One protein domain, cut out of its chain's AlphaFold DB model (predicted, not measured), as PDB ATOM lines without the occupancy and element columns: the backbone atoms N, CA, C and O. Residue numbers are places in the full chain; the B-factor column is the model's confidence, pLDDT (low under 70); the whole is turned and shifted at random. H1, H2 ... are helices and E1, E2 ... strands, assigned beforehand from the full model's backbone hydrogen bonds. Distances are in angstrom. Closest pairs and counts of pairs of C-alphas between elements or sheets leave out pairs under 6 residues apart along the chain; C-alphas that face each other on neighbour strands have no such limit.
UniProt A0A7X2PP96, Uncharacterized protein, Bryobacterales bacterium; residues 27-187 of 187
ATOM      1  N   PRO A  27      96.726 115.802 139.350       91.19
ATOM      2  CA  PRO A  27      96.285 115.092 140.544       91.19
ATOM      3  C   PRO A  27      95.649 116.043 141.559       91.19
ATOM      4  O   PRO A  27      96.161 117.139 141.800       91.19
ATOM      5  N   ARG A  28      94.545 115.623 142.185       92.19
ATOM      6  CA  ARG A  28      93.751 116.486 143.076       92.19
ATOM      7  C   ARG A  28      94.577 117.086 144.219       92.19
ATOM      8  O   ARG A  28      94.460 118.279 144.482       92.19
ATOM      9  N   HIS A  29      95.465 116.300 144.837       92.88
ATOM     10  CA  HIS A  29      96.308 116.758 145.953       92.88
ATOM     11  C   HIS A  29      97.302 117.862 145.560       92.88
ATOM     12  O   HIS A  29      97.733 118.627 146.424       92.88
ATOM     13  N   VAL A  30      97.657 117.938 144.274       95.88
ATOM     14  CA  VAL A  30      98.463 119.019 143.690       95.88
ATOM     15  C   VAL A  30      97.553 120.176 143.333       95.88
ATOM     16  O   VAL A  30      97.788 121.296 143.780       95.88
ATOM     17  N   ALA A  31      96.504 119.884 142.551       94.19
ATOM     18  CA  ALA A  31      95.582 120.868 142.021       94.19
ATOM     19  C   ALA A  31      95.116 121.787 143.141       94.19
ATOM     20  O   ALA A  31      95.373 122.974 143.039       94.19
ATOM     21  N   ASP A  32      94.578 121.246 144.237       94.88
ATOM     22  CA  ASP A  32      94.008 121.993 145.366       94.88
ATOM     23  C   ASP A  32      94.946 123.055 145.972       94.88
ATOM     24  O   ASP A  32      94.459 124.058 146.491       94.88
ATOM     25  N   LYS A  33      96.267 122.898 145.838       96.44
ATOM     26  CA  LYS A  33      97.283 123.808 146.393       96.44
ATOM     27  C   LYS A  33      97.941 124.725 145.358       96.44
ATOM     28  O   LYS A  33      98.665 125.639 145.739       96.44
ATOM     29  N   LEU A  34      97.725 124.491 144.063       96.19
ATOM     30  CA  LEU A  34      98.327 125.300 143.001       96.19
ATOM     31  C   LEU A  34      97.745 126.715 142.948       96.19
ATOM     32  O   LEU A  34      96.534 126.915 143.108       96.19
ATOM     33  N   SER A  35      98.609 127.667 142.589       96.12
ATOM     34  CA  SER A  35      98.207 129.017 142.195       96.12
ATOM     35  C   SER A  35      97.301 128.984 140.955       96.12
ATOM     36  O   SER A  35      97.352 128.051 140.150       96.12
ATOM     37  N   ALA A  36      96.472 130.014 140.762       95.75
ATOM     38  CA  ALA A  36      95.591 130.090 139.594       95.75
ATOM     39  C   ALA A  36      96.375 130.068 138.267       95.75
ATOM     40  O   ALA A  36      95.976 129.381 137.325       95.75
ATOM     41  N   ALA A  37      97.516 130.764 138.215       95.75
ATOM     42  CA  ALA A  37      98.384 130.793 137.042       95.75
ATOM     43  C   ALA A  37      98.977 129.407 136.737       95.75
ATOM     44  O   ALA A  37      98.884 128.933 135.602       95.75
ATOM     45  N   ASP A  38      99.505 128.716 137.753       96.44
ATOM     46  CA  ASP A  38     100.080 127.380 137.574       96.44
ATOM     47  C   ASP A  38      99.027 126.348 137.177       96.44
ATOM     48  O   ASP A  38      99.295 125.497 136.334       96.44
ATOM     49  N   ARG A  39      97.801 126.429 137.717       96.00
ATOM     50  CA  ARG A  39      96.701 125.536 137.304       96.00
ATOM     51  C   ARG A  39      96.433 125.637 135.807       96.00
ATOM     52  O   ARG A  39      96.249 124.614 135.149       96.00
ATOM     53  N   VAL A  40      96.423 126.857 135.266       96.38
ATOM     54  CA  VAL A  40      96.221 127.084 133.830       96.38
ATOM     55  C   VAL A  40      97.404 126.547 133.030       96.38
ATOM     56  O   VAL A  40      97.194 125.806 132.067       96.38
ATOM     57  N   LEU A  41      98.635 126.888 133.418       96.56
ATOM     58  CA  LEU A  41      99.841 126.456 132.711       96.56
ATOM     59  C   LEU A  41      99.980 124.929 132.716       96.56
ATOM     60  O   LEU A  41     100.072 124.308 131.657       96.56
ATOM     61  N   PHE A  42      99.932 124.307 133.891       96.25
ATOM     62  CA  PHE A  42     100.101 122.864 134.033       96.25
ATOM     63  C   PHE A  42      98.937 122.115 133.390       96.25
ATOM     64  O   PHE A  42      99.149 121.097 132.738       96.25
ATOM     65  N   GLY A  43      97.715 122.651 133.472       95.31
ATOM     66  CA  GLY A  43      96.547 122.072 132.814       95.31
ATOM     67  C   GLY A  43      96.671 122.055 131.289       95.31
ATOM     68  O   GLY A  43      96.202 121.114 130.644       95.31
ATOM     69  N   LYS A  44      97.336 123.056 130.696       95.12
ATOM     70  CA  LYS A  44      97.685 123.055 129.267       95.12
ATOM     71  C   LYS A  44      98.785 122.035 128.969       95.12
ATOM     72  O   LYS A  44      98.607 121.216 128.071       95.12
ATOM     73  N   LEU A  45      99.870 122.028 129.745       95.56
ATOM     74  CA  LEU A  45     101.004 121.114 129.552       95.56
ATOM     75  C   LEU A  45     100.616 119.633 129.695       95.56
ATOM     76  O   LEU A  45     101.085 118.804 128.920       95.56
ATOM     77  N   MET A  46      99.684 119.290 130.588       93.62
ATOM     78  CA  MET A  46      99.171 117.916 130.732       93.62
ATOM     79  C   MET A  46      98.572 117.355 129.430       93.62
ATOM     80  O   MET A  46      98.605 116.140 129.195       93.62
ATOM     81  N   LYS A  47      98.068 118.237 128.555       91.75
ATOM     82  CA  LYS A  47      97.476 117.888 127.255       91.75
ATOM     83  C   LYS A  47      98.517 117.731 126.140       91.75
ATOM     84  O   LYS A  47      98.206 117.101 125.132       91.75
ATOM     85  N   VAL A  48      99.737 118.240 126.314       91.88
ATOM     86  CA  VAL A  48     100.807 118.196 125.301       91.88
ATOM     87  C   VAL A  48     101.436 116.800 125.255       91.88
ATOM     88  O   VAL A  48     101.787 116.230 126.284       91.88
ATOM     89  N   GLY A  49     101.545 116.189 124.072       89.75
ATOM     90  CA  GLY A  49     102.232 114.899 123.896       89.75
ATOM     91  C   GLY A  49     103.741 115.002 124.160       89.75
ATOM     92  O   GLY A  49     104.310 116.064 123.954       89.75
ATOM     93  N   LEU A  50     104.392 113.910 124.591       89.31
ATOM     94  CA  LEU A  50     105.851 113.912 124.807       89.31
ATOM     95  C   LEU A  50     106.617 114.212 123.512       89.31
ATOM     96  O   LEU A  50     107.558 114.991 123.543       89.31
ATOM     97  N   GLU A  51     106.170 113.660 122.381       91.38
ATOM     98  CA  GLU A  51     106.741 113.959 121.061       91.38
ATOM     99  C   GLU A  51     106.591 115.447 120.713       91.38
ATOM    100  O   GLU A  51     107.582 116.101 120.414       91.38
ATOM    101  N   ALA A  52     105.393 116.019 120.871       93.75
ATOM    102  CA  ALA A  52     105.168 117.437 120.599       93.75
ATOM    103  C   ALA A  52     106.021 118.345 121.503       93.75
ATOM    104  O   ALA A  52     106.553 119.353 121.045       93.75
ATOM    105  N   ALA A  53     106.179 117.980 122.782       94.06
ATOM    106  CA  ALA A  53     107.057 118.691 123.706       94.06
ATOM    107  C   ALA A  53     108.531 118.587 123.278       94.06
ATOM    108  O   ALA A  53     109.215 119.606 123.238       94.06
ATOM    109  N   TRP A  54     108.994 117.389 122.903       94.25
ATOM    110  CA  TRP A  54     110.343 117.142 122.386       94.25
ATOM    111  C   TRP A  54     110.625 117.933 121.100       94.25
ATOM    112  O   TRP A  54     111.664 118.583 120.989       94.25
ATOM    113  N   SER A  55     109.686 117.939 120.150       95.75
ATOM    114  CA  SER A  55     109.794 118.720 118.914       95.75
ATOM    115  C   SER A  55     109.895 120.214 119.213       95.75
ATOM    116  O   SER A  55     110.736 120.888 118.625       95.75
ATOM    117  N   ALA A  56     109.074 120.738 120.131       95.88
ATOM    118  CA  ALA A  56     109.103 122.153 120.495       95.88
ATOM    119  C   ALA A  56     110.455 122.561 121.102       95.88
ATOM    120  O   ALA A  56     111.075 123.505 120.625       95.88
ATOM    121  N   VAL A  57     110.967 121.822 122.095       96.25
ATOM    122  CA  VAL A  57     112.268 122.156 122.714       96.25
ATOM    123  C   VAL A  57     113.441 121.969 121.750       96.25
ATOM    124  O   VAL A  57     114.401 122.734 121.796       96.25
ATOM    125  N   THR A  58     113.348 121.008 120.827       96.62
ATOM    126  CA  THR A  58     114.355 120.815 119.777       96.62
ATOM    127  C   THR A  58     114.377 121.993 118.801       96.62
ATOM    128  O   THR A  58     115.459 122.451 118.437       96.62
ATOM    129  N   GLN A  59     113.211 122.518 118.404       97.44
ATOM    130  CA  GLN A  59     113.106 123.706 117.543       97.44
ATOM    131  C   GLN A  59     113.687 124.963 118.209       97.44
ATOM    132  O   GLN A  59     114.271 125.794 117.521       97.44
ATOM    133  N   GLU A  60     113.606 125.054 119.537       97.38
ATOM    134  CA  GLU A  60     114.243 126.110 120.340       97.38
ATOM    135  C   GLU A  60     115.762 125.907 120.538       97.38
ATOM    136  O   GLU A  60     116.415 126.704 121.210       97.38
ATOM    137  N   GLY A  61     116.352 124.849 119.967       97.75
ATOM    138  CA  GLY A  61     117.792 124.578 120.038       97.75
ATOM    139  C   GLY A  61     118.231 123.705 121.216       97.75
ATOM    140  O   GLY A  61     119.429 123.617 121.485       97.75
ATOM    141  N   TYR A  62     117.302 123.020 121.894       96.62
ATOM    142  CA  TYR A  62     117.590 122.126 123.023       96.62
ATOM    143  C   TYR A  62     117.303 120.648 122.683       96.62
ATOM    144  O   TYR A  62     116.308 120.079 123.133       96.62
ATOM    145  N   PRO A  63     118.173 119.975 121.904       93.25
ATOM    146  CA  PRO A  63     117.936 118.602 121.447       93.25
ATOM    147  C   PRO A  63     118.213 117.525 122.512       93.25
ATOM    148  O   PRO A  63     117.961 116.351 122.268       93.25
ATOM    149  N   LEU A  64     118.762 117.886 123.678       93.44
ATOM    150  CA  LEU A  64     119.168 116.953 124.743       93.44
ATOM    151  C   LEU A  64     118.261 117.050 125.983       93.44
ATOM    152  O   LEU A  64     118.728 117.002 127.117       93.44
ATOM    153  N   CYS A  65     116.950 117.202 125.774       92.62
ATOM    154  CA  CYS A  65     115.950 117.384 126.835       92.62
ATOM    155  C   CYS A  65     115.164 116.101 127.172       92.62
ATOM    156  O   CYS A  65     113.946 116.142 127.355       92.62
ATOM    157  N   PHE A  66     115.837 114.948 127.236       91.81
ATOM    158  CA  PHE A  66     115.219 113.665 127.592       91.81
ATOM    159  C   PHE A  66     116.225 112.747 128.278       91.81
ATOM    160  O   PHE A  66     117.373 112.648 127.852       91.81
ATOM    161  N   ILE A  67     115.773 112.075 129.339       92.06
ATOM    162  CA  ILE A  67     116.557 111.087 130.082       92.06
ATOM    163  C   ILE A  67     116.073 109.709 129.632       92.06
ATOM    164  O   ILE A  67     114.919 109.354 129.863       92.06
ATOM    165  N   ASN A  68     116.942 108.951 128.965       92.12
ATOM    166  CA  ASN A  68     116.568 107.704 128.291       92.12
ATOM    167  C   ASN A  68     116.377 106.533 129.257       92.12
ATOM    168  O   ASN A  68     115.707 105.555 128.942       92.12
ATOM    169  N   GLU A  69     116.998 106.617 130.423       95.31
ATOM    170  CA  GLU A  69     117.191 105.491 131.324       95.31
ATOM    171  C   GLU A  69     116.139 105.416 132.432       95.31
ATOM    172  O   GLU A  69     116.177 104.511 133.266       95.31
ATOM    173  N   LEU A  70     115.197 106.361 132.454       94.56
ATOM    174  CA  LEU A  70     114.129 106.382 133.442       94.56
ATOM    175  C   LEU A  70     112.939 105.547 132.983       94.56
ATOM    176  O   LEU A  70     112.410 105.721 131.886       94.56
ATOM    177  N   THR A  71     112.455 104.698 133.883       93.38
ATOM    178  CA  THR A  71     111.229 103.924 133.692       93.38
ATOM    179  C   THR A  71     110.132 104.438 134.620       93.38
ATOM    180  O   THR A  71     110.414 104.766 135.777       93.38
ATOM    181  N   PRO A  72     108.879 104.557 134.140       93.81
ATOM    182  CA  PRO A  72     107.767 104.912 135.005       93.81
ATOM    183  C   PRO A  72     107.462 103.753 135.954       93.81
ATOM    184  O   PRO A  72     107.289 102.618 135.512       93.81
ATOM    185  N   LEU A  73     107.321 104.041 137.247       93.19
ATOM    186  CA  LEU A  73     106.800 103.056 138.199       93.19
ATOM    187  C   LEU A  73     105.289 102.840 138.009       93.19
ATOM    188  O   LEU A  73     104.779 101.740 138.206       93.19
ATOM    189  N   ASN A  74     104.585 103.891 137.583       86.00
ATOM    190  CA  ASN A  74     103.147 103.911 137.339       86.00
ATOM    191  C   ASN A  74     102.911 104.371 135.890       86.00
ATOM    192  O   ASN A  74     103.185 105.523 135.553       86.00
ATOM    193  N   GLY A  75     102.441 103.474 135.018       77.69
ATOM    194  CA  GLY A  75     102.278 103.746 133.579       77.69
ATOM    195  C   GLY A  75     100.988 104.482 133.192       77.69
ATOM    196  O   GLY A  75     100.822 104.877 132.041       77.69
ATOM    197  N   ASP A  76     100.068 104.666 134.136       82.25
ATOM    198  CA  ASP A  76      98.735 105.242 133.933       82.25
ATOM    199  C   ASP A  76      98.682 106.762 134.155       82.25
ATOM    200  O   ASP A  76      97.649 107.394 133.931       82.25
ATOM    201  N   ARG A  77      99.792 107.376 134.581       86.12
ATOM    202  CA  ARG A  77      99.832 108.774 135.023       86.12
ATOM    203  C   ARG A  77     100.811 109.609 134.216       86.12
ATOM    204  O   ARG A  77     101.760 109.120 133.611       86.12
ATOM    205  N   ARG A  78     100.569 110.920 134.220       89.62
ATOM    206  CA  ARG A  78     101.481 111.923 133.668       89.62
ATOM    207  C   ARG A  78     102.085 112.773 134.762       89.62
ATOM    208  O   ARG A  78     101.528 112.896 135.850       89.62
ATOM    209  N   LEU A  79     103.226 113.365 134.441       94.19
ATOM    210  CA  LEU A  79     103.963 114.233 135.335       94.19
ATOM    211  C   LEU A  79     104.255 115.553 134.633       94.19
ATOM    212  O   LEU A  79     104.866 115.576 133.569       94.19
ATOM    213  N   VAL A  80     103.787 116.639 135.236       95.94
ATOM    214  CA  VAL A  80     104.068 118.019 134.842       95.94
ATOM    215  C   VAL A  80     104.262 118.808 136.125       95.94
ATOM    216  O   VAL A  80     103.450 118.699 137.044       95.94
ATOM    217  N   GLY A  81     105.310 119.621 136.166       96.62
ATOM    218  CA  GLY A  81     105.533 120.558 137.253       96.62
ATOM    219  C   GLY A  81     106.892 121.238 137.156       96.62
ATOM    220  O   GLY A  81     107.656 120.997 136.221       96.62
ATOM    221  N   ARG A  82     107.172 122.116 138.119       97.50
ATOM    222  CA  ARG A  82     108.439 122.857 138.209       97.50
ATOM    223  C   ARG A  82     109.531 121.944 138.763       97.50
ATOM    224  O   ARG A  82     109.306 121.285 139.772       97.50
ATOM    225  N   ALA A  83     110.699 121.886 138.127       96.88
ATOM    226  CA  ALA A  83     111.782 121.031 138.604       96.88
ATOM    227  C   ALA A  83     112.370 121.581 139.913       96.88
ATOM    228  O   ALA A  83     112.825 122.721 139.970       96.88
ATOM    229  N   ARG A  84     112.376 120.745 140.949       95.94
ATOM    230  CA  ARG A  84     113.073 120.962 142.212       95.94
ATOM    231  C   ARG A  84     114.226 119.967 142.281       95.94
ATOM    232  O   ARG A  84     113.983 118.777 142.445       95.94
ATOM    233  N   THR A  85     115.458 120.427 142.119       95.44
ATOM    234  CA  THR A  85     116.622 119.557 141.903       95.44
ATOM    235  C   THR A  85     117.345 119.198 143.192       95.44
ATOM    236  O   THR A  85     117.296 119.937 144.163       95.44
ATOM    237  N   ALA A  86     118.007 118.048 143.223       93.94
ATOM    238  CA  ALA A  86     118.978 117.707 144.254       93.94
ATOM    239  C   ALA A  86     120.053 116.806 143.654       93.94
ATOM    240  O   ALA A  86     119.739 115.780 143.042       93.94
ATOM    241  N   ARG A  87     121.318 117.175 143.854       93.88
ATOM    242  CA  ARG A  87     122.453 116.460 143.266       93.88
ATOM    243  C   ARG A  87     123.173 115.578 144.271       93.88
ATOM    244  O   ARG A  87     123.472 116.008 145.388       93.88
ATOM    245  N   TYR A  88     123.517 114.371 143.835       93.69
ATOM    246  CA  TYR A  88     124.363 113.430 144.552       93.69
ATOM    247  C   TYR A  88     125.665 113.177 143.797       93.69
ATOM    248  O   TYR A  88     125.687 113.035 142.579       93.69
ATOM    249  N   LEU A  89     126.757 113.076 144.550       93.31
ATOM    250  CA  LEU A  89     128.082 112.710 144.054       93.31
ATOM    251  C   LEU A  89     128.623 111.509 144.837       93.31
ATOM    252  O   LEU A  89     128.134 111.237 145.941       93.31
ATOM    253  N   PRO A  90     129.655 110.812 144.319       93.00
ATOM    254  CA  PRO A  90     130.368 109.799 145.083       93.00
ATOM    255  C   PRO A  90     130.782 110.328 146.456       93.00
ATOM    256  O   PRO A  90     131.267 111.454 146.594       93.00
ATOM    257  N   ASN A  91     130.567 109.515 147.485       92.69
ATOM    258  CA  ASN A  91     130.778 109.942 148.857       92.69
ATOM    259  C   ASN A  91     132.251 110.289 149.133       92.69
ATOM    260  O   ASN A  91     133.145 109.450 149.024       92.69
ATOM    261  N   ARG A  92     132.475 111.515 149.605       92.94
ATOM    262  CA  ARG A  92     133.724 111.981 150.203       92.94
ATOM    263  C   ARG A  92     133.517 112.187 151.692       92.94
ATOM    264  O   ARG A  92     132.900 113.167 152.103       92.94
ATOM    265  N   LYS A  93     134.027 111.256 152.503       91.12
ATOM    266  CA  LYS A  93     133.790 111.234 153.957       91.12
ATOM    267  C   LYS A  93     134.139 112.568 154.632       91.12
ATOM    268  O   LYS A  93     133.345 113.073 155.418       91.12
ATOM    269  N   ASP A  94     135.270 113.160 154.255       91.38
ATOM    270  CA  ASP A  94     135.778 114.438 154.766       91.38
ATOM    271  C   ASP A  94     134.842 115.631 154.500       91.38
ATOM    272  O   ASP A  94     134.758 116.553 155.314       91.38
ATOM    273  N   LEU A  95     134.129 115.621 153.370       89.50
ATOM    274  CA  LEU A  95     133.160 116.659 153.011       89.50
ATOM    275  C   LEU A  95     131.769 116.356 153.559       89.50
ATOM    276  O   LEU A  95     131.069 117.257 154.020       89.50
ATOM    277  N   ARG A  96     131.363 115.086 153.519       88.94
ATOM    278  CA  ARG A  96     130.029 114.662 153.929       88.94
ATOM    279  C   ARG A  96     129.769 114.976 155.391       88.94
ATOM    280  O   ARG A  96     128.697 115.480 155.701       88.94
ATOM    281  N   GLU A  97     130.731 114.708 156.269       89.19
ATOM    282  CA  GLU A  97     130.594 115.005 157.699       89.19
ATOM    283  C   GLU A  97     130.331 116.498 157.934       89.19
ATOM    284  O   GLU A  97     129.427 116.850 158.688       89.19
ATOM    285  N   LYS A  98     131.031 117.378 157.208       88.12
ATOM    286  CA  LYS A  98     130.833 118.833 157.289       88.12
ATOM    287  C   LYS A  98     129.453 119.257 156.785       88.12
ATOM    288  O   LYS A  98     128.765 120.014 157.460       88.12
ATOM    289  N   ILE A  99     129.036 118.752 155.623       86.38
ATOM    290  CA  ILE A  99     127.735 119.089 155.021       86.38
ATOM    291  C   ILE A  99     126.585 118.583 155.898       86.38
ATOM    292  O   ILE A  99     125.615 119.298 156.124       86.38
ATOM    293  N   TYR A 100     126.698 117.364 156.427       86.88
ATOM    294  CA  TYR A 100     125.627 116.728 157.196       86.88
ATOM    295  C   TYR A 100     125.547 117.283 158.625       86.88
ATOM    296  O   TYR A 100     124.490 117.202 159.245       86.88
ATOM    297  N   ALA A 101     126.624 117.885 159.137       87.75
ATOM    298  CA  ALA A 101     126.599 118.640 160.387       87.75
ATOM    299  C   ALA A 101     125.921 120.017 160.247       87.75
ATOM    300  O   ALA A 101     125.455 120.568 161.241       87.75
ATOM    301  N   ALA A 102     125.835 120.575 159.034       85.69
ATOM    302  CA  ALA A 102     125.291 121.915 158.795       85.69
ATOM    303  C   ALA A 102     123.750 121.989 158.836       85.69
ATOM    304  O   ALA A 102     123.179 123.078 158.764       85.69
ATOM    305  N   GLY A 103     123.053 120.853 158.932       84.69
ATOM    306  CA  GLY A 103     121.601 120.820 159.071       84.69
ATOM    307  C   GLY A 103     120.965 119.544 158.521       84.69
ATOM    308  O   GLY A 103     121.650 118.543 158.313       84.69
ATOM    309  N   PRO A 104     119.641 119.563 158.277       85.44
ATOM    310  CA  PRO A 104     118.939 118.423 157.707       85.44
ATOM    311  C   PRO A 104     119.552 117.998 156.373       85.44
ATOM    312  O   PRO A 104     119.914 118.847 155.556       85.44
ATOM    313  N   GLN A 105     119.616 116.685 156.143       87.00
ATOM    314  CA  GLN A 105     120.087 116.144 154.870       87.00
ATOM    315  C   GLN A 105     119.232 116.667 153.718       87.00
ATOM    316  O   GLN A 105     118.025 116.900 153.860       87.00
ATOM    317  N   LEU A 106     119.873 116.825 152.564       87.94
ATOM    318  CA  LEU A 106     119.277 117.544 151.455       87.94
ATOM    319  C   LEU A 106     117.967 116.916 150.962       87.94
ATOM    320  O   LEU A 106     117.025 117.649 150.708       87.94
ATOM    321  N   ASN A 107     117.860 115.587 150.903       88.06
ATOM    322  CA  ASN A 107     116.616 114.910 150.517       88.06
ATOM    323  C   ASN A 107     115.410 115.289 151.391       88.06
ATOM    324  O   ASN A 107     114.305 115.446 150.872       88.06
ATOM    325  N   TYR A 108     115.608 115.462 152.699       91.38
ATOM    326  CA  TYR A 108     114.557 115.952 153.590       91.38
ATOM    327  C   TYR A 108     114.264 117.420 153.321       91.38
ATOM    328  O   TYR A 108     113.106 117.785 153.130       91.38
ATOM    329  N   ARG A 109     115.307 118.254 153.262       92.25
ATOM    330  CA  ARG A 109     115.160 119.695 153.030       92.25
ATOM    331  C   ARG A 109     114.403 119.975 151.729       92.25
ATOM    332  O   ARG A 109     113.447 120.743 151.734       92.25
ATOM    333  N   THR A 110     114.747 119.275 150.648       92.50
ATOM    334  CA  THR A 110     114.071 119.418 149.357       92.50
ATOM    335  C   THR A 110     112.605 119.024 149.388       92.50
ATOM    336  O   THR A 110     111.802 119.623 148.684       92.50
ATOM    337  N   ALA A 111     112.237 118.027 150.189       94.19
ATOM    338  CA  ALA A 111     110.840 117.649 150.343       94.19
ATOM    339  C   ALA A 111     110.061 118.670 151.187       94.19
ATOM    340  O   ALA A 111     108.909 118.969 150.880       94.19
ATOM    341  N   GLU A 112     110.677 119.208 152.241       94.88
ATOM    342  CA  GLU A 112     110.031 120.135 153.178       94.88
ATOM    343  C   GLU A 112     109.780 121.525 152.606       94.88
ATOM    344  O   GLU A 112     108.763 122.142 152.917       94.88
ATOM    345  N   GLU A 113     110.699 122.011 151.782       95.12
ATOM    346  CA  GLU A 113     110.641 123.343 151.176       95.12
ATOM    347  C   GLU A 113     109.910 123.353 149.823       95.12
ATOM    348  O   GLU A 113     109.801 124.404 149.183       95.12
ATOM    349  N   ALA A 114     109.431 122.192 149.370       96.31
ATOM    350  CA  ALA A 114     108.721 122.054 148.108       96.31
ATOM    351  C   ALA A 114     107.501 122.977 148.045       96.31
ATOM    352  O   ALA A 114     106.729 123.100 149.001       96.31
ATOM    353  N   GLN A 115     107.321 123.597 146.886       96.75
ATOM    354  CA  GLN A 115     106.141 124.379 146.573       96.75
ATOM    355  C   GLN A 115     105.093 123.493 145.889       96.75
ATOM    356  O   GLN A 115     105.436 122.499 145.236       96.75
ATOM    357  N   PRO A 116     103.799 123.840 145.994       97.44
ATOM    358  CA  PRO A 116     102.757 123.144 145.255       97.44
ATOM    359  C   PRO A 116     103.099 123.054 143.768       97.44
ATOM    360  O   PRO A 116     103.418 124.066 143.138       97.44
ATOM    361  N   GLY A 117     103.025 121.848 143.205       97.31
ATOM    362  CA  GLY A 117     103.326 121.604 141.798       97.31
ATOM    363  C   GLY A 117     104.785 121.327 141.458       97.31
ATOM    364  O   GLY A 117     105.087 121.148 140.280       97.31
ATOM    365  N   ASP A 118     105.685 121.293 142.438       98.06
ATOM    366  CA  ASP A 118     107.067 120.900 142.180       98.06
ATOM    367  C   ASP A 118     107.158 119.417 141.789       98.06
ATOM    368  O   ASP A 118     106.371 118.578 142.237       98.06
ATOM    369  N   VAL A 119     108.146 119.095 140.963       97.94
ATOM    370  CA  VAL A 119     108.616 117.745 140.652       97.94
ATOM    371  C   VAL A 119     110.006 117.617 141.243       97.94
ATOM    372  O   VAL A 119     110.906 118.360 140.858       97.94
ATOM    373  N   LEU A 120     110.188 116.689 142.176       97.06
ATOM    374  CA  LEU A 120     111.482 116.482 142.814       97.06
ATOM    375  C   LEU A 120     112.377 115.655 141.887       97.06
ATOM    376  O   LEU A 120     112.024 114.534 141.535       97.06
ATOM    377  N   VAL A 121     113.515 116.209 141.481       97.19
ATOM    378  CA  VAL A 121     114.446 115.604 140.525       97.19
ATOM    379  C   VAL A 121     115.763 115.316 141.230       97.19
ATOM    380  O   VAL A 121     116.512 116.232 141.568       97.19
ATOM    381  N   PHE A 122     116.046 114.038 141.451       96.19
ATOM    382  CA  PHE A 122     117.305 113.584 142.019       96.19
ATOM    383  C   PHE A 122     118.276 113.180 140.907       96.19
ATOM    384  O   PHE A 122     118.047 112.186 140.216       96.19
ATOM    385  N   ASP A 123     119.373 113.925 140.776       95.94
ATOM    386  CA  ASP A 123     120.534 113.528 139.976       95.94
ATOM    387  C   ASP A 123     121.442 112.657 140.848       95.94
ATOM    388  O   ASP A 123     122.113 113.161 141.751       95.94
ATOM    389  N   ALA A 124     121.426 111.343 140.611       95.12
ATOM    390  CA  ALA A 124     122.320 110.391 141.260       95.12
ATOM    391  C   ALA A 124     123.331 109.779 140.280       95.12
ATOM    392  O   ALA A 124     123.899 108.727 140.575       95.12
ATOM    393  N   GLY A 125     123.558 110.416 139.124       94.25
ATOM    394  CA  GLY A 125     124.516 109.964 138.112       94.25
ATOM    395  C   GLY A 125     124.302 108.521 137.645       94.25
ATOM    396  O   GLY A 125     125.266 107.832 137.314       94.25
ATOM    397  N   GLY A 126     123.065 108.031 137.699       95.62
ATOM    398  CA  GLY A 126     122.705 106.661 137.362       95.62
ATOM    399  C   GLY A 126     123.153 105.583 138.355       95.62
ATOM    400  O   GLY A 126     123.151 104.406 137.997       95.62
ATOM    401  N   GLU A 127     123.522 105.933 139.591       95.19
ATOM    402  CA  GLU A 127     123.905 104.954 140.615       95.19
ATOM    403  C   GLU A 127     122.726 104.038 140.994       95.19
ATOM    404  O   GLU A 127     121.669 104.497 141.431       95.19
ATOM    405  N   THR A 128     122.930 102.723 140.865       95.31
ATOM    406  CA  THR A 128     121.899 101.692 141.095       95.31
ATOM    407  C   THR A 128     122.148 100.811 142.320       95.31
ATOM    408  O   THR A 128     121.275 100.042 142.714       95.31
ATOM    409  N   ARG A 129     123.310 100.939 142.970       93.62
ATOM    410  CA  ARG A 129     123.700 100.183 144.178       93.62
ATOM    411  C   ARG A 129     123.266 100.866 145.478       93.62
ATOM    412  O   ARG A 129     123.515 100.349 146.568       93.62
ATOM    413  N   SER A 130     122.676 102.057 145.382       93.12
ATOM    414  CA  SER A 130     122.197 102.863 146.509       93.12
ATOM    415  C   SER A 130     120.865 103.525 146.173       93.12
ATOM    416  O   SER A 130     120.467 103.602 145.014       93.12
ATOM    417  N   THR A 131     120.197 104.053 147.197       94.56
ATOM    418  CA  THR A 131     119.000 104.881 147.048       94.56
ATOM    419  C   THR A 131     119.253 106.311 147.513       94.56
ATOM    420  O   THR A 131     120.162 106.565 148.304       94.56
ATOM    421  N   VAL A 132     118.444 107.250 147.019       93.62
ATOM    422  CA  VAL A 132     118.471 108.672 147.431       93.62
ATOM    423  C   VAL A 132     117.293 109.058 148.331       93.62
ATOM    424  O   VAL A 132     117.356 110.026 149.093       93.62
ATOM    425  N   SER A 133     116.196 108.305 148.252       93.69
ATOM    426  CA  SER A 133     114.943 108.594 148.948       93.69
ATOM    427  C   SER A 133     114.062 107.341 149.057       93.69
ATOM    428  O   SER A 133     114.375 106.296 148.485       93.69
ATOM    429  N   GLY A 134     112.974 107.448 149.822       94.50
ATOM    430  CA  GLY A 134     111.984 106.393 150.057       94.50
ATOM    431  C   GLY A 134     110.604 106.957 150.397       94.50
ATOM    432  O   GLY A 134     110.355 108.157 150.225       94.50
ATOM    433  N   ALA A 135     109.719 106.110 150.918       95.81
ATOM    434  CA  ALA A 135     108.311 106.440 151.127       95.81
ATOM    435  C   ALA A 135     108.110 107.620 152.092       95.81
ATOM    436  O   ALA A 135     107.348 108.533 151.797       95.81
ATOM    437  N   MET A 136     108.840 107.674 153.209       95.25
ATOM    438  CA  MET A 136     108.649 108.729 154.217       95.25
ATOM    439  C   MET A 136     108.903 110.145 153.666       95.25
ATOM    440  O   MET A 136     108.066 111.033 153.827       95.25
ATOM    441  N   VAL A 137     110.047 110.361 153.009       95.19
ATOM    442  CA  VAL A 137     110.398 111.666 152.416       95.19
ATOM    443  C   VAL A 137     109.413 112.018 151.299       95.19
ATOM    444  O   VAL A 137     108.971 113.161 151.196       95.19
ATOM    445  N   THR A 138     109.001 111.018 150.517       97.12
ATOM    446  CA  THR A 138     107.990 111.176 149.467       97.12
ATOM    447  C   THR A 138     106.650 111.628 150.041       97.12
ATOM    448  O   THR A 138     106.080 112.602 149.559       97.12
ATOM    449  N   THR A 139     106.164 111.007 151.116       97.25
ATOM    450  CA  THR A 139     104.914 111.407 151.776       97.25
ATOM    451  C   THR A 139     104.958 112.869 152.212       97.25
ATOM    452  O   THR A 139     104.018 113.616 151.949       97.25
ATOM    453  N   ARG A 140     106.066 113.313 152.820       96.75
ATOM    454  CA  ARG A 140     106.253 114.716 153.233       96.75
ATOM    455  C   ARG A 140     106.201 115.668 152.035       96.75
ATOM    456  O   ARG A 140     105.491 116.670 152.085       96.75
ATOM    457  N   PHE A 141     106.860 115.309 150.937       97.62
ATOM    458  CA  PHE A 141     106.811 116.055 149.680       97.62
ATOM    459  C   PHE A 141     105.383 116.151 149.103       97.62
ATOM    460  O   PHE A 141     104.918 117.238 148.751       97.62
ATOM    461  N   LEU A 142     104.625 115.050 149.079       97.00
ATOM    462  CA  LEU A 142     103.232 115.059 148.610       97.00
ATOM    463  C   LEU A 142     102.317 115.882 149.531       97.00
ATOM    464  O   LEU A 142     101.431 116.598 149.054       97.00
ATOM    465  N   MET A 143     102.564 115.872 150.845       96.19
ATOM    466  CA  MET A 143     101.866 116.742 151.800       96.19
ATOM    467  C   MET A 143     102.108 118.234 151.534       96.19
ATOM    468  O   MET A 143     101.234 119.043 151.849       96.19
ATOM    469  N   ARG A 144     103.216 118.623 150.893       96.88
ATOM    470  CA  ARG A 144     103.455 120.000 150.419       96.88
ATOM    471  C   ARG A 144     102.784 120.324 149.079       96.88
ATOM    472  O   ARG A 144     102.717 121.484 148.695       96.88
ATOM    473  N   GLY A 145     102.197 119.330 148.410       96.75
ATOM    474  CA  GLY A 145     101.585 119.490 147.088       96.75
ATOM    475  C   GLY A 145     102.527 119.159 145.933       96.75
ATOM    476  O   GLY A 145     102.281 119.611 144.817       96.75
ATOM    477  N   GLY A 146     103.589 118.390 146.183       97.56
ATOM    478  CA  GLY A 146     104.463 117.869 145.137       97.56
ATOM    479  C   GLY A 146     103.723 116.979 144.129       97.56
ATOM    480  O   GLY A 146     102.832 116.204 144.497       97.56
ATOM    481  N   ALA A 147     104.086 117.094 142.852       96.81
ATOM    482  CA  ALA A 147     103.428 116.415 141.736       96.81
ATOM    483  C   ALA A 147     103.988 115.017 141.440       96.81
ATOM    484  O   ALA A 147     103.254 114.135 140.990       96.81
ATOM    485  N   GLY A 148     105.275 114.798 141.708       96.62
ATOM    486  CA  GLY A 148     105.943 113.520 141.480       96.62
ATOM    487  C   GLY A 148     107.452 113.607 141.646       96.62
ATOM    488  O   GLY A 148     107.984 114.668 141.985       96.62
ATOM    489  N   ILE A 149     108.131 112.482 141.433       97.25
ATOM    490  CA  ILE A 149     109.575 112.354 141.650       97.25
ATOM    491  C   ILE A 149     110.236 111.708 140.426       97.25
ATOM    492  O   ILE A 149     109.745 110.711 139.897       97.25
ATOM    493  N   LEU A 150     111.363 112.272 139.999       97.00
ATOM    494  CA  LEU A 150     112.288 111.711 139.018       97.00
ATOM    495  C   LEU A 150     113.602 111.366 139.721       97.00
ATOM    496  O   LEU A 150     114.134 112.193 140.463       97.00
ATOM    497  N   VAL A 151     114.138 110.172 139.486       97.06
ATOM    498  CA  VAL A 151     115.415 109.734 140.060       97.06
ATOM    499  C   VAL A 151     116.298 109.129 138.985       97.06
ATOM    500  O   VAL A 151     116.047 108.016 138.529       97.06
ATOM    501  N   ASP A 152     117.382 109.824 138.642       96.94
ATOM    502  CA  ASP A 152     118.464 109.269 137.827       96.94
ATOM    503  C   ASP A 152     119.343 108.323 138.664       96.94
ATOM    504  O   ASP A 152     120.493 108.612 138.985       96.94
ATOM    505  N   GLY A 153     118.741 107.216 139.096       96.06
ATOM    506  CA  GLY A 153     119.259 106.263 140.076       96.06
ATOM    507  C   GLY A 153     118.119 105.411 140.637       96.06
ATOM    508  O   GLY A 153     117.130 105.165 139.938       96.06
ATOM    509  N   CYS A 154     118.224 104.979 141.897       96.12
ATOM    510  CA  CYS A 154     117.223 104.096 142.504       96.12
ATOM    511  C   CYS A 154     116.540 104.657 143.765       96.12
ATOM    512  O   CYS A 154     117.055 105.526 144.477       96.12
ATOM    513  N   MET A 155     115.342 104.137 144.043       95.69
ATOM    514  CA  MET A 155     114.551 104.422 145.247       95.69
ATOM    515  C   MET A 155     114.206 103.131 145.992       95.69
ATOM    516  O   MET A 155     114.107 102.062 145.390       95.69
ATOM    517  N   ARG A 156     113.997 103.249 147.305       95.50
ATOM    518  CA  ARG A 156     113.467 102.167 148.152       95.50
ATOM    519  C   ARG A 156     111.956 102.292 148.337       95.50
ATOM    520  O   ARG A 156     111.368 103.287 147.929       95.50
ATOM    521  N   ASP A 157     111.361 101.293 148.987       95.94
ATOM    522  CA  ASP A 157     109.938 101.256 149.352       95.94
ATOM    523  C   ASP A 157     109.004 101.252 148.125       95.94
ATOM    524  O   ASP A 157     107.928 101.839 148.132       95.94
ATOM    525  N   VAL A 158     109.426 100.587 147.042       95.69
ATOM    526  CA  VAL A 158     108.699 100.555 145.760       95.69
ATOM    527  C   VAL A 158     107.211 100.194 145.890       95.69
ATOM    528  O   VAL A 158     106.412 100.883 145.255       95.69
ATOM    529  N   PRO A 159     106.796  99.192 146.695       94.81
ATOM    530  CA  PRO A 159     105.373  98.899 146.877       94.81
ATOM    531  C   PRO A 159     104.585 100.086 147.448       94.81
ATOM    532  O   PRO A 159     103.500 100.393 146.956       94.81
ATOM    533  N   ASP A 160     105.154 100.790 148.430       96.31
ATOM    534  CA  ASP A 160     104.522 101.957 149.047       96.31
ATOM    535  C   ASP A 160     104.454 103.121 148.055       96.31
ATOM    536  O   ASP A 160     103.411 103.756 147.916       96.31
ATOM    537  N   LEU A 161     105.543 103.374 147.318       95.94
ATOM    538  CA  LEU A 161     105.596 104.412 146.285       95.94
ATOM    539  C   LEU A 161     104.553 104.167 145.190       95.94
ATOM    540  O   LEU A 161     103.828 105.087 144.822       95.94
ATOM    541  N   ALA A 162     104.426 102.928 144.711       94.50
ATOM    542  CA  ALA A 162     103.463 102.570 143.674       94.50
ATOM    543  C   ALA A 162     102.006 102.839 144.102       94.50
ATOM    544  O   ALA A 162     101.173 103.177 143.256       94.50
ATOM    545  N   ALA A 163     101.706 102.740 145.402       94.19
ATOM    546  CA  ALA A 163     100.386 103.014 145.969       94.19
ATOM    547  C   ALA A 163     100.095 104.514 146.190       94.19
ATOM    548  O   ALA A 163      98.935 104.899 146.353       94.19
ATOM    549  N   MET A 164     101.110 105.384 146.186       94.50
ATOM    550  CA  MET A 164     100.928 106.827 146.393       94.50
ATOM    551  C   MET A 164     100.264 107.501 145.184       94.50
ATOM    552  O   MET A 164     100.443 107.042 144.060       94.50
ATOM    553  N   PRO A 165      99.542 108.628 145.352       92.50
ATOM    554  CA  PRO A 165      98.816 109.306 144.272       92.50
ATOM    555  C   PRO A 165      99.707 110.223 143.409       92.50
ATOM    556  O   PRO A 165      99.291 111.312 143.027       92.50
ATOM    557  N   ALA A 166     100.943 109.819 143.110       92.81
ATOM    558  CA  ALA A 166     101.896 110.604 142.326       92.81
ATOM    559  C   ALA A 166     102.536 109.779 141.201       92.81
ATOM    560  O   ALA A 166     102.351 108.564 141.124       92.81
ATOM    561  N   SER A 167     103.248 110.460 140.305       94.31
ATOM    562  CA  SER A 167     104.012 109.825 139.229       94.31
ATOM    563  C   SER A 167     105.479 109.720 139.633       94.31
ATOM    564  O   SER A 167     106.068 110.698 140.100       94.31
ATOM    565  N   PHE A 168     106.070 108.549 139.421       96.19
ATOM    566  CA  PHE A 168     107.464 108.267 139.751       96.19
ATOM    567  C   PHE A 168     108.188 107.751 138.519       96.19
ATOM    568  O   PHE A 168     107.677 106.852 137.848       96.19
ATOM    569  N   TYR A 169     109.379 108.282 138.255       96.69
ATOM    570  CA  TYR A 169     110.294 107.697 137.285       96.69
ATOM    571  C   TYR A 169     111.651 107.464 137.926       96.69
ATOM    572  O   TYR A 169     112.179 108.324 138.631       96.69
ATOM    573  N   LEU A 170     112.203 106.288 137.682       96.62
ATOM    574  CA  LEU A 170     113.408 105.791 138.330       96.62
ATOM    575  C   LEU A 170     114.124 104.815 137.399       96.62
ATOM    576  O   LEU A 170     113.496 104.225 136.516       96.62
ATOM    577  N   ARG A 171     115.429 104.616 137.598       96.56
ATOM    578  CA  ARG A 171     116.144 103.532 136.908       96.56
ATOM    579  C   ARG A 171     115.780 102.176 137.500       96.56
ATOM    580  O   ARG A 171     115.565 101.224 136.758       96.56
ATOM    581  N   CYS A 172     115.722 102.075 138.832       95.50
ATOM    582  CA  CYS A 172     115.379 100.829 139.515       95.50
ATOM    583  C   CYS A 172     114.833 101.016 140.937       95.50
ATOM    584  O   CYS A 172     115.030 102.044 141.589       95.50
ATOM    585  N   GLY A 173     114.145  99.988 141.432       95.75
ATOM    586  CA  GLY A 173     113.901  99.808 142.858       95.75
ATOM    587  C   GLY A 173     115.106  99.163 143.534       95.75
ATOM    588  O   GLY A 173     115.677  98.228 142.979       95.75
ATOM    589  N   HIS A 174     115.476  99.610 144.731       95.12
ATOM    590  CA  HIS A 174     116.573  99.007 145.490       95.12
ATOM    591  C   HIS A 174     116.256  98.957 146.992       95.12
ATOM    592  O   HIS A 174     115.675  99.887 147.544       95.12
ATOM    593  N   ALA A 175     116.641  97.873 147.671       92.00
ATOM    594  CA  ALA A 175     116.298  97.644 149.081       92.00
ATOM    595  C   ALA A 175     117.216  98.379 150.079       92.00
ATOM    596  O   ALA A 175     116.939  98.416 151.278       92.00
ATOM    597  N   SER A 176     118.326  98.959 149.614       89.19
ATOM    598  CA  SER A 176     119.248  99.678 150.493       89.19
ATOM    599  C   SER A 176     118.627 100.948 151.072       89.19
ATOM    600  O   SER A 176     117.844 101.652 150.428       89.19
ATOM    601  N   SER A 177     119.102 101.323 152.258       83.19
ATOM    602  CA  SER A 177     118.987 102.701 152.741       83.19
ATOM    603  C   SER A 177     119.763 103.673 151.832       83.19
ATOM    604  O   SER A 177     120.400 103.258 150.856       83.19
ATOM    605  N   VAL A 178     119.761 104.957 152.202       80.81
ATOM    606  CA  VAL A 178     120.672 105.964 151.641       80.81
ATOM    607  C   VAL A 178     122.091 105.616 152.094       80.81
ATOM    608  O   VAL A 178     122.574 106.060 153.138       80.81
ATOM    609  N   SER A 179     122.709 104.704 151.349       75.81
ATOM    610  CA  SER A 179     124.018 104.135 151.640       75.81
ATOM    611  C   SER A 179     125.087 105.224 151.546       75.81
ATOM    612  O   SER A 179     124.978 106.111 150.696       75.81
ATOM    613  N   PRO A 180     126.165 105.160 152.349       82.38
ATOM    614  CA  PRO A 180     127.312 106.061 152.245       82.38
ATOM    615  C   PRO A 180     128.114 105.908 150.933       82.38
ATOM    616  O   PRO A 180     129.291 106.253 150.907       82.38
ATOM    617  N   LEU A 181     127.523 105.369 149.864       89.81
ATOM    618  CA  LEU A 181     128.097 105.340 148.519       89.81
ATOM    619  C   LEU A 181     128.013 106.712 147.848       89.81
ATOM    620  O   LEU A 181     128.920 107.098 147.115       89.81
ATOM    621  N   MET A 182     126.958 107.465 148.159       91.44
ATOM    622  CA  MET A 182     126.687 108.785 147.601       91.44
ATOM    623  C   MET A 182     126.530 109.808 148.729       91.44
ATOM    624  O   MET A 182     126.174 109.467 149.860       91.44
ATOM    625  N   MET A 183     126.770 111.076 148.423       91.69
ATOM    626  CA  MET A 183     126.469 112.202 149.302       91.69
ATOM    627  C   MET A 183     125.750 113.290 148.516       91.69
ATOM    628  O   MET A 183     126.102 113.561 147.369       91.69
ATOM    629  N   ALA A 184     124.751 113.911 149.134       89.69
ATOM    630  CA  ALA A 184     124.076 115.052 148.540       89.69
ATOM    631  C   ALA A 184     124.952 116.309 148.663       89.69
ATOM    632  O   ALA A 184     125.540 116.534 149.725       89.69
ATOM    633  N   VAL A 185     125.050 117.100 147.594       86.31
ATOM    634  CA  VAL A 185     125.997 118.228 147.519       86.31
ATOM    635  C   VAL A 185     125.385 119.563 147.114       86.31
ATOM    636  O   VAL A 185     126.015 120.579 147.381       86.31
ATOM    637  N   ASP A 186     124.207 119.579 146.487       73.38
ATOM    638  CA  ASP A 186     123.677 120.810 145.889       73.38
ATOM    639  C   ASP A 186     122.152 120.791 145.718       73.38
ATOM    640  O   ASP A 186     121.602 119.721 145.422       73.38
ATOM    641  N   TYR A 187     121.516 121.959 145.889       56.62
ATOM    642  CA  TYR A 187     120.076 122.214 145.735       56.62
ATOM    643  C   TYR A 187     119.795 123.277 144.669       56.62
ATOM    644  O   TYR A 187     120.149 124.450 144.930       56.62
TER     645      TYR A 187
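This is residues 27 to 187 of the 187 residues of an uncharacterized protein of Bryobacterales bacterium (UniProt A0A7X2PP96). A twisted five-stranded sheet makes the core of the body, with helices H5 and H6 over one face and H4 and H7 near its two edges, E5 and E4. Helices H1, H2 and H3 are strung along one end of the body, off the sheet, and a long link leads back from H3 into E1. The printed part has 161 residues with seven named helices and five named strands, in the order H1 H2 H3 E1 H4 H5 E2 H6 E3 H7 E4 E5. The mixed sheet runs E4 E3 E2 E1 E5, and the class is mixed, helices and strands. The whole is compact, with a radius of gyration of the C-alphas of 16.0 A and spans of 46 by 34 by 29 A.

Find C-alpha 82 at (108.439, 122.857, 138.209); from there E1, residues 82 to 90, runs 26.4 A. Beside it look for E2, residues 118 to 131, 20.6 A long, which bends by 141 degrees at residue 128. E3, residues 148 to 155, bends by 115 degrees at residue 152; E4 is residues 167 to 173. E5, residues 182 to 186, ends with C-alpha 186 at (123.677, 120.810, 145.889). The helices are H1, residues 28 to 31, beginning with C-alpha 28 at (93.751, 116.486, 143.076); H2, 36 to 45, 14.5 A; H3, 50 to 59, 14.2 A; H4, 93 to 101; H5, 106 to 112; H6, 135 to 143; and H7, 158 to 163.

Start at E2 and E1, parallel, with N 121 and O 84 2.8 A apart. E3 is parallel to E2, N 122 to O 150 2.8 A, and E4 to E3, N 151 to O 169 2.8 A. At the other edge E5 is antiparallel to E1, N 183 to O 89 2.8 A. E1, H4 H5, E2; E2, H6, E3; and E3, H7, E4 are strand-helix-strand units, parallel neighbours joined through helices, with right-handed crossovers. H5 lies over E1, 8.4 A over the sheet, on the same face as H6. H5 and H6 touch at Ala 111 and Phe 141, their closest C-alphas, 4.4 A apart, at a tilt of 37 degrees, only just steep. H7 touches H6, closest C-alphas Leu 161 and Ala 135, 5.9 A; H7 and H4 only graze the sheet. H1, H2 and H3 are not on it; H2 and H3 are apart. Every O i to N i+4 pair is within hydrogen-bond range in H2, H3, H5, H6 and H7, and 4 of 5 in H4; H1 is too short for one.

The two C-alphas farthest apart, Lys 47 and Asp 94, are 47.3 A apart. The printed part has no cut. The link from H3 to E1 is long, 22 residues, and its residues 71 to 72 pair with 169 to 170 of E4, antiparallel. The mean pLDDT of the printed part is 93.1, and residue 187, the chain's last, is under 70.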